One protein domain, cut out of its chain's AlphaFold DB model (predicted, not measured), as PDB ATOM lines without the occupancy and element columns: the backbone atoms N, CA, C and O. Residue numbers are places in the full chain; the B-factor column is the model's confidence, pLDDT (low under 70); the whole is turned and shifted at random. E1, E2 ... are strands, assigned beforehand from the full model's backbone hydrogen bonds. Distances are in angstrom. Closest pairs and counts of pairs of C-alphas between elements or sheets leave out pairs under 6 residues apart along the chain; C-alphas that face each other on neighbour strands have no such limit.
ATOM      1  N   LYS A 154      21.379  28.959  12.013       95.56
ATOM      2  CA  LYS A 154      21.252  30.353  11.578       95.56
ATOM      3  C   LYS A 154      19.797  30.725  11.323       95.56
ATOM      4  O   LYS A 154      19.350  31.762  11.791       95.56
ATOM      5  N   SER A 155      19.043  29.886  10.625       95.81
ATOM      6  CA  SER A 155      17.603  30.079  10.434       95.81
ATOM      7  C   SER A 155      16.925  28.773  10.046       95.81
ATOM      8  O   SER A 155      17.586  27.815   9.634       95.81
ATOM      9  N   PHE A 156      15.601  28.750  10.179       97.25
ATOM     10  CA  PHE A 156      14.765  27.743   9.552       97.25
ATOM     11  C   PHE A 156      13.977  28.398   8.421       97.25
ATOM     12  O   PHE A 156      13.562  29.554   8.513       97.25
ATOM     13  N   GLU A 157      13.745  27.642   7.364       96.31
ATOM     14  CA  GLU A 157      12.856  28.012   6.274       96.31
ATOM     15  C   GLU A 157      11.984  26.814   5.927       96.31
ATOM     16  O   GLU A 157      12.350  25.665   6.176       96.31
ATOM     17  N   ILE A 158      10.813  27.080   5.358       92.94
ATOM     18  CA  ILE A 158       9.918  26.027   4.897       92.94
ATOM     19  C   ILE A 158       9.617  26.244   3.429       92.94
ATOM     20  O   ILE A 158       9.192  27.323   3.015       92.94
ATOM     21  N   LYS A 159       9.792  25.175   2.659       89.06
ATOM     22  CA  LYS A 159       9.347  25.101   1.277       89.06
ATOM     23  C   LYS A 159       8.178  24.116   1.189       89.06
ATOM     24  O   LYS A 159       8.355  22.954   1.555       89.06
ATOM     25  N   PRO A 160       6.995  24.541   0.721       75.25
ATOM     26  CA  PRO A 160       5.885  23.617   0.522       75.25
ATOM     27  C   PRO A 160       6.247  22.567  -0.536       75.25
ATOM     28  O   PRO A 160       6.882  22.887  -1.547       75.25
ATOM     29  N   VAL A 161       5.845  21.319  -0.296       72.19
ATOM     30  CA  VAL A 161       6.000  20.208  -1.244       72.19
ATOM     31  C   VAL A 161       4.662  19.978  -1.952       72.19
ATOM     32  O   VAL A 161       3.593  20.194  -1.383       72.19
ATOM     33  N   VAL A 162       4.725  19.558  -3.217       63.34
ATOM     34  CA  VAL A 162       3.560  19.356  -4.102       63.34
ATOM     35  C   VAL A 162       2.659  18.181  -3.699       63.34
ATOM     36  O   VAL A 162       1.564  18.055  -4.234       63.34
ATOM     37  N   ASP A 163       3.074  17.380  -2.719       66.88
ATOM     38  CA  ASP A 163       2.420  16.128  -2.320       66.88
ATOM     39  C   ASP A 163       1.497  16.302  -1.100       66.88
ATOM     40  O   ASP A 163       1.350  15.396  -0.285       66.88
ATOM     41  N   SER A 164       0.927  17.495  -0.914       76.81
ATOM     42  CA  SER A 164      -0.041  17.735   0.162       76.81
ATOM     43  C   SER A 164      -1.445  17.369  -0.306       76.81
ATOM     44  O   SER A 164      -1.918  17.897  -1.317       76.81
ATOM     45  N   ASP A 165      -2.121  16.489   0.422       79.19
ATOM     46  CA  ASP A 165      -3.358  15.858  -0.021       79.19
ATOM     47  C   ASP A 165      -4.406  15.705   1.091       79.19
ATOM     48  O   ASP A 165      -4.178  15.954   2.277       79.19
ATOM     49  N   TRP A 166      -5.620  15.353   0.674       75.94
ATOM     50  CA  TRP A 166      -6.709  15.038   1.588       75.94
ATOM     51  C   TRP A 166      -6.676  13.557   1.942       75.94
ATOM     52  O   TRP A 166      -6.874  12.700   1.079       75.94
ATOM     53  N   ASN A 167      -6.504  13.260   3.229       76.69
ATOM     54  CA  ASN A 167      -6.749  11.932   3.762       76.69
ATOM     55  C   ASN A 167      -8.250  11.758   4.018       76.69
ATOM     56  O   ASN A 167      -8.799  12.244   5.010       76.69
ATOM     57  N   TRP A 168      -8.904  11.040   3.109       69.50
ATOM     58  CA  TRP A 168     -10.344  10.799   3.146       69.50
ATOM     59  C   TRP A 168     -10.790   9.813   4.227       69.50
ATOM     60  O   TRP A 168     -11.947   9.881   4.635       69.50
ATOM     61  N   SER A 169      -9.921   8.909   4.701       73.94
ATOM     62  CA  SER A 169     -10.307   7.972   5.768       73.94
ATOM     63  C   SER A 169     -10.426   8.680   7.111       73.94
ATOM     64  O   SER A 169     -11.349   8.406   7.875       73.94
ATOM     65  N   ASP A 170      -9.519   9.627   7.357       71.88
ATOM     66  CA  ASP A 170      -9.383  10.291   8.656       71.88
ATOM     67  C   ASP A 170      -9.932  11.726   8.641       71.88
ATOM     68  O   ASP A 170      -9.923  12.405   9.666       71.88
ATOM     69  N   ASN A 171     -10.431  12.182   7.484       75.38
ATOM     70  CA  ASN A 171     -10.945  13.531   7.241       75.38
ATOM     71  C   ASN A 171      -9.948  14.636   7.651       75.38
ATOM     72  O   ASN A 171     -10.318  15.618   8.299       75.38
ATOM     73  N   LYS A 172      -8.673  14.469   7.278       84.00
ATOM     74  CA  LYS A 172      -7.580  15.412   7.579       84.00
ATOM     75  C   LYS A 172      -6.865  15.875   6.319       84.00
ATOM     76  O   LYS A 172      -6.804  15.151   5.328       84.00
ATOM     77  N   TYR A 173      -6.284  17.067   6.388       83.06
ATOM     78  CA  TYR A 173      -5.367  17.562   5.371       83.06
ATOM     79  C   TYR A 173      -3.937  17.179   5.753       83.06
ATOM     80  O   TYR A 173      -3.438  17.615   6.794       83.06
ATOM     81  N   ASN A 174      -3.287  16.356   4.936       87.88
ATOM     82  CA  ASN A 174      -1.878  16.031   5.094       87.88
ATOM     83  C   ASN A 174      -1.056  17.113   4.400       87.88
ATOM     84  O   ASN A 174      -1.057  17.234   3.175       87.88
ATOM     85  N   LEU A 175      -0.350  17.908   5.193       86.62
ATOM     86  CA  LEU A 175       0.590  18.889   4.686       86.62
ATOM     87  C   LEU A 175       1.990  18.282   4.689       86.62
ATOM     88  O   LEU A 175       2.521  17.944   5.748       86.62
ATOM     89  N   SER A 176       2.591  18.222   3.508       89.50
ATOM     90  CA  SER A 176       3.975  17.801   3.310       89.50
ATOM     91  C   SER A 176       4.828  19.015   2.954       89.50
ATOM     92  O   SER A 176       4.485  19.804   2.067       89.50
ATOM     93  N   PHE A 177       5.951  19.188   3.642       89.12
ATOM     94  CA  PHE A 177       6.859  20.305   3.402       89.12
ATOM     95  C   PHE A 177       8.317  19.912   3.628       89.12
ATOM     96  O   PHE A 177       8.625  18.965   4.346       89.12
ATOM     97  N   THR A 178       9.229  20.661   3.016       94.31
ATOM     98  CA  THR A 178      10.659  20.560   3.297       94.31
ATOM     99  C   THR A 178      11.019  21.606   4.340       94.31
ATOM    100  O   THR A 178      10.879  22.807   4.086       94.31
ATOM    101  N   LEU A 179      11.497  21.158   5.498       96.38
ATOM    102  CA  LEU A 179      12.178  22.004   6.467       96.38
ATOM    103  C   LEU A 179      13.628  22.191   6.018       96.38
ATOM    104  O   LEU A 179      14.383  21.226   5.912       96.38
ATOM    105  N   ILE A 180      14.010  23.438   5.785       97.12
ATOM    106  CA  ILE A 180      15.363  23.841   5.417       97.12
ATOM    107  C   ILE A 180      16.025  24.432   6.660       97.12
ATOM    108  O   ILE A 180      15.525  25.391   7.254       97.12
ATOM    109  N   LYS A 181      17.157  23.863   7.068       97.62
ATOM    110  CA  LYS A 181      17.991  24.363   8.161       97.62
ATOM    111  C   LYS A 181      19.210  25.042   7.559       97.62
ATOM    112  O   LYS A 181      20.107  24.377   7.041       97.62
ATOM    113  N   ASN A 182      19.264  26.363   7.664       96.88
ATOM    114  CA  ASN A 182      20.462  27.112   7.314       96.88
ATOM    115  C   ASN A 182      21.406  27.092   8.517       96.88
ATOM    116  O   ASN A 182      21.045  27.556   9.605       96.88
ATOM    117  N   LEU A 183      22.608  26.550   8.343       97.44
ATOM    118  CA  LEU A 183      23.603  26.435   9.405       97.44
ATOM    119  C   LEU A 183      24.542  27.646   9.424       97.44
ATOM    120  O   LEU A 183      24.752  28.324   8.417       97.44
ATOM    121  N   SER A 184      25.143  27.922  10.583       96.69
ATOM    122  CA  SER A 184      26.051  29.062  10.777       96.69
ATOM    123  C   SER A 184      27.304  28.995   9.902       96.69
ATOM    124  O   SER A 184      27.883  30.031   9.606       96.69
ATOM    125  N   ASN A 185      27.711  27.791   9.491       96.25
ATOM    126  CA  ASN A 185      28.859  27.535   8.619       96.25
ATOM    127  C   ASN A 185      28.506  27.553   7.118       96.25
ATOM    128  O   ASN A 185      29.315  27.128   6.298       96.25
ATOM    129  N   GLY A 186      27.298  28.002   6.762       95.00
ATOM    130  CA  GLY A 186      26.842  28.116   5.376       95.00
ATOM    131  C   GLY A 186      26.319  26.813   4.767       95.00
ATOM    132  O   GLY A 186      25.846  26.821   3.633       95.00
ATOM    133  N   GLN A 187      26.368  25.695   5.498       96.94
ATOM    134  CA  GLN A 187      25.725  24.461   5.059       96.94
ATOM    135  C   GLN A 187      24.200  24.569   5.153       96.94
ATOM    136  O   GLN A 187      23.655  25.282   5.999       96.94
ATOM    137  N   ILE A 188      23.524  23.820   4.287       97.12
ATOM    138  CA  ILE A 188      22.070  23.708   4.237       97.12
ATOM    139  C   ILE A 188      21.721  22.237   4.445       97.12
ATOM    140  O   ILE A 188      22.262  21.368   3.760       97.12
ATOM    141  N   GLU A 189      20.829  21.962   5.391       97.38
ATOM    142  CA  GLU A 189      20.233  20.639   5.579       97.38
ATOM    143  C   GLU A 189      18.744  20.704   5.249       97.38
ATOM    144  O   GLU A 189      18.053  21.632   5.665       97.38
ATOM    145  N   GLU A 190      18.245  19.707   4.525       96.19
ATOM    146  CA  GLU A 190      16.838  19.615   4.143       96.19
ATOM    147  C   GLU A 190      16.228  18.326   4.695       96.19
ATOM    148  O   GLU A 190      16.782  17.236   4.529       96.19
ATOM    149  N   ASN A 191      15.069  18.445   5.339       93.12
ATOM    150  CA  ASN A 191      14.302  17.325   5.870       93.12
ATOM    151  C   ASN A 191      12.870  17.397   5.341       93.12
ATOM    152  O   ASN A 191      12.240  18.449   5.403       93.12
ATOM    153  N   GLN A 192      12.353  16.283   4.822       93.12
ATOM    154  CA  GLN A 192      10.929  16.175   4.515       93.12
ATOM    155  C   GLN A 192      10.154  15.891   5.799       93.12
ATOM    156  O   GLN A 192      10.476  14.957   6.529       93.12
ATOM    157  N   GLU A 193       9.127  16.694   6.035       92.38
ATOM    158  CA  GLU A 193       8.229  16.603   7.177       92.38
ATOM    159  C   GLU A 193       6.793  16.465   6.663       92.38
ATOM    160  O   GLU A 193       6.434  16.993   5.604       92.38
ATOM    161  N   SER A 194       5.958  15.755   7.420       90.25
ATOM    162  CA  SER A 194       4.537  15.607   7.119       90.25
ATOM    163  C   SER A 194       3.719  15.728   8.396       90.25
ATOM    164  O   SER A 194       4.059  15.139   9.424       90.25
ATOM    165  N   ILE A 195       2.647  16.514   8.335       89.94
ATOM    166  CA  ILE A 195       1.731  16.740   9.451       89.94
ATOM    167  C   ILE A 195       0.282  16.615   8.979       89.94
ATOM    168  O   ILE A 195      -0.066  17.065   7.891       89.94
ATOM    169  N   SER A 196      -0.582  16.046   9.819       91.25
ATOM    170  CA  SER A 196      -2.022  15.953   9.547       91.25
ATOM    171  C   SER A 196      -2.785  17.007  10.346       91.25
ATOM    172  O   SER A 196      -2.738  17.019  11.578       91.25
ATOM    173  N   ILE A 197      -3.509  17.874   9.643       88.88
ATOM    174  CA  ILE A 197      -4.199  19.045  10.194       88.88
ATOM    175  C   ILE A 197      -5.713  18.882  10.009       88.88
ATOM    176  O   ILE A 197      -6.169  18.383   8.976       88.88
ATOM    177  N   ASP A 198      -6.506  19.306  10.995       88.31
ATOM    178  CA  ASP A 198      -7.967  19.272  10.881       88.31
ATOM    179  C   ASP A 198      -8.472  20.333   9.875       88.31
ATOM    180  O   ASP A 198      -7.888  21.420   9.771       88.31
ATOM    181  N   PRO A 199      -9.572  20.072   9.145       82.69
ATOM    182  CA  PRO A 199     -10.118  21.003   8.161       82.69
ATOM    183  C   PRO A 199     -10.393  22.399   8.720       82.69
ATOM    184  O   PRO A 199     -10.965  22.537   9.799       82.69
ATOM    185  N   SER A 200     -10.086  23.442   7.946       84.31
ATOM    186  CA  SER A 200     -10.300  24.851   8.338       84.31
ATOM    187  C   SER A 200      -9.643  25.265   9.664       84.31
ATOM    188  O   SER A 200     -10.053  26.259  10.266       84.31
ATOM    189  N   THR A 201      -8.641  24.522  10.141       87.31
ATOM    190  CA  THR A 201      -7.887  24.868  11.349       87.31
ATOM    191  C   THR A 201      -6.495  25.385  11.011       87.31
ATOM    192  O   THR A 201      -5.934  25.094   9.950       87.31
ATOM    193  N   THR A 202      -5.935  26.165  11.934       90.06
ATOM    194  CA  THR A 202      -4.544  26.607  11.876       90.06
ATOM    195  C   THR A 202      -3.697  25.740  12.800       90.06
ATOM    196  O   THR A 202      -4.004  25.600  13.982       90.06
ATOM    197  N   TYR A 203      -2.606  25.198  12.270       89.00
ATOM    198  CA  TYR A 203      -1.596  24.460  13.016       89.00
ATOM    199  C   TYR A 203      -0.297  25.264  13.101       89.00
ATOM    200  O   TYR A 203       0.083  25.934  12.140       89.00
ATOM    201  N   THR A 204       0.392  25.177  14.241       94.56
ATOM    202  CA  THR A 204       1.719  25.778  14.437       94.56
ATOM    203  C   THR A 204       2.770  24.680  14.540       94.56
ATOM    204  O   THR A 204       2.737  23.869  15.462       94.56
ATOM    205  N   TYR A 205       3.704  24.660  13.592       92.94
ATOM    206  CA  TYR A 205       4.889  23.812  13.618       92.94
ATOM    207  C   TYR A 205       6.066  24.587  14.213       92.94
ATOM    208  O   TYR A 205       6.486  25.598  13.651       92.94
ATOM    209  N   THR A 206       6.616  24.102  15.323       95.81
ATOM    210  CA  THR A 206       7.790  24.699  15.974       95.81
ATOM    211  C   THR A 206       9.059  23.966  15.546       95.81
ATOM    212  O   THR A 206       9.345  22.870  16.030       95.81
ATOM    213  N   ALA A 207       9.854  24.585  14.675       95.94
ATOM    214  CA  ALA A 207      11.164  24.074  14.288       95.94
ATOM    215  C   ALA A 207      12.181  24.293  15.420       95.94
ATOM    216  O   ALA A 207      12.337  25.412  15.919       95.94
ATOM    217  N   LYS A 208      12.881  23.224  15.813       95.62
ATOM    218  CA  LYS A 208      13.947  23.210  16.830       95.62
ATOM    219  C   LYS A 208      15.057  22.247  16.429       95.62
ATOM    220  O   LYS A 208      14.818  21.268  15.728       95.62
ATOM    221  N   ASP A 209      16.266  22.505  16.915       95.62
ATOM    222  CA  ASP A 209      17.415  21.628  16.702       95.62
ATOM    223  C   ASP A 209      18.326  21.628  17.935       95.62
ATOM    224  O   ASP A 209      18.544  22.667  18.558       95.62
ATOM    225  N   GLY A 210      18.878  20.461  18.279       93.62
ATOM    226  CA  GLY A 210      19.720  20.291  19.467       93.62
ATOM    227  C   GLY A 210      21.025  21.092  19.431       93.62
ATOM    228  O   GLY A 210      21.596  21.349  20.487       93.62
ATOM    229  N   ARG A 211      21.477  21.530  18.246       94.12
ATOM    230  CA  ARG A 211      22.635  22.429  18.108       94.12
ATOM    231  C   ARG A 211      22.366  23.813  18.695       94.12
ATOM    232  O   ARG A 211      23.293  24.446  19.178       94.12
ATOM    233  N   SER A 212      21.112  24.270  18.677       93.69
ATOM    234  CA  SER A 212      20.700  25.586  19.173       93.69
ATOM    235  C   SER A 212      19.466  25.453  20.076       93.69
ATOM    236  O   SER A 212      18.368  25.819  19.658       93.69
ATOM    237  N   PRO A 213      19.617  24.941  21.311       88.69
ATOM    238  CA  PRO A 213      18.488  24.605  22.187       88.69
ATOM    239  C   PRO A 213      17.607  25.812  22.540       88.69
ATOM    240  O   PRO A 213      16.394  25.666  22.702       88.69
ATOM    241  N   ASP A 214      18.204  27.004  22.595       89.62
ATOM    242  CA  ASP A 214      17.517  28.261  22.908       89.62
ATOM    243  C   ASP A 214      16.872  28.922  21.677       89.62
ATOM    244  O   ASP A 214      16.313  30.013  21.777       89.62
ATOM    245  N   TYR A 215      16.969  28.298  20.498       93.56
ATOM    246  CA  TYR A 215      16.409  28.823  19.260       93.56
ATOM    247  C   TYR A 215      15.307  27.924  18.717       93.56
ATOM    248  O   TYR A 215      15.484  26.725  18.499       93.56
ATOM    249  N   SER A 216      14.172  28.549  18.433       95.50
ATOM    250  CA  SER A 216      13.070  27.932  17.719       95.50
ATOM    251  C   SER A 216      12.375  28.930  16.827       95.50
ATOM    252  O   SER A 216      12.395  30.131  17.098       95.50
ATOM    253  N   GLN A 217      11.729  28.418  15.791       95.69
ATOM    254  CA  GLN A 217      10.931  29.226  14.888       95.69
ATOM    255  C   GLN A 217       9.595  28.550  14.637       95.69
ATOM    256  O   GLN A 217       9.544  27.366  14.309       95.69
ATOM    257  N   ASP A 218       8.529  29.324  14.790       95.69
ATOM    258  CA  ASP A 218       7.172  28.856  14.568       95.69
ATOM    259  C   ASP A 218       6.733  29.168  13.140       95.69
ATOM    260  O   ASP A 218       6.895  30.286  12.643       95.69
ATOM    261  N   PHE A 219       6.134  28.173  12.500       92.38
ATOM    262  CA  PHE A 219       5.519  28.272  11.186       92.38
ATOM    263  C   PHE A 219       4.044  27.927  11.310       92.38
ATOM    264  O   PHE A 219       3.684  26.917  11.912       92.38
ATOM    265  N   THR A 220       3.184  28.771  10.748       92.44
ATOM    266  CA  THR A 220       1.736  28.573  10.810       92.44
ATOM    267  C   THR A 220       1.206  28.118   9.464       92.44
ATOM    268  O   THR A 220       1.546  28.668   8.418       92.44
ATOM    269  N   PHE A 221       0.345  27.108   9.503       87.75
ATOM    270  CA  PHE A 221      -0.307  26.548   8.331       87.75
ATOM    271  C   PHE A 221      -1.800  26.527   8.565       87.75
ATOM    272  O   PHE A 221      -2.249  26.103   9.625       87.75
ATOM    273  N   THR A 222      -2.572  26.964   7.578       85.81
ATOM    274  CA  THR A 222      -4.031  26.872   7.634       85.81
ATOM    275  C   THR A 222      -4.478  25.823   6.638       85.81
ATOM    276  O   THR A 222      -4.220  25.960   5.442       85.81
ATOM    277  N   ALA A 223      -5.112  24.766   7.140       84.69
ATOM    278  CA  ALA A 223      -5.663  23.729   6.287       84.69
ATOM    279  C   ALA A 223      -6.842  24.287   5.475       84.69
ATOM    280  O   ALA A 223      -7.633  25.081   6.002       84.69
TER     281      ALA A 223
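AT A GLANCE: This is residues 154 to 223 of the 333 residues of an uncharacterized protein of Clostridium coskatii (UniProt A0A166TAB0). A long, strongly twisted sheet is built round E3, with E4 along one side and E1 and short E2 one after the other along the other side; the hairpin of E5 and E6 folds back loosely over part of it. E3 runs along most of the elongated outline, which spans 43 by 22 by 16 A. The printed part has 70 residues, with six named strands in the order E1 to E6 and no named helix: all strand. Both sheets are antiparallel, and the whole is only just loose, close to compact, with a radius of gyration of the C-alphas of 13.6 A.

IN THESE COORDINATES: E3, residues 172 to 183, is 33.1 A long, from C-alpha 172 at (-7.580, 15.412, 7.579). E4, residues 188 to 197, spans 27.3 A. E1, residues 154 to 160, begins at (21.252, 30.353, 11.578) and spans 20.1 A; E2, residues 165 to 167, spans 6.4 A. E5, residues 202 to 208, spans 19.4 A, and E6, residues 216 to 222, spans 19.9 A, ending at (-4.031, 26.872, 7.634).

HOW THE PARTS SIT: In the branched sheet, E1 and E2 lie on one side of E3 and E4 on the other side. E2, E3 and E4 form a meander, each strand the antiparallel neighbour of the one before. N 177 and O 193 of E3 and E4 are 3.0 A apart; N 157 and O 180 of E1 and E3, 2.9 A; N 167 and O 172 of E2 and E3, 2.8 A. In the hairpin of E5 and E6, N 205 and O 219 are 2.8 A apart. The closest C-alphas of E1 and E6, Phe 156 and Gln 217, are 6.7 A apart. E3 and E6 are apart.

THE WHOLE: The two farthest C-alphas, of Ser 169 and Asn 185, are 43.9 A apart. The printed part has no cut and no long link. Residues 162, 163 and 168 have pLDDT under 70.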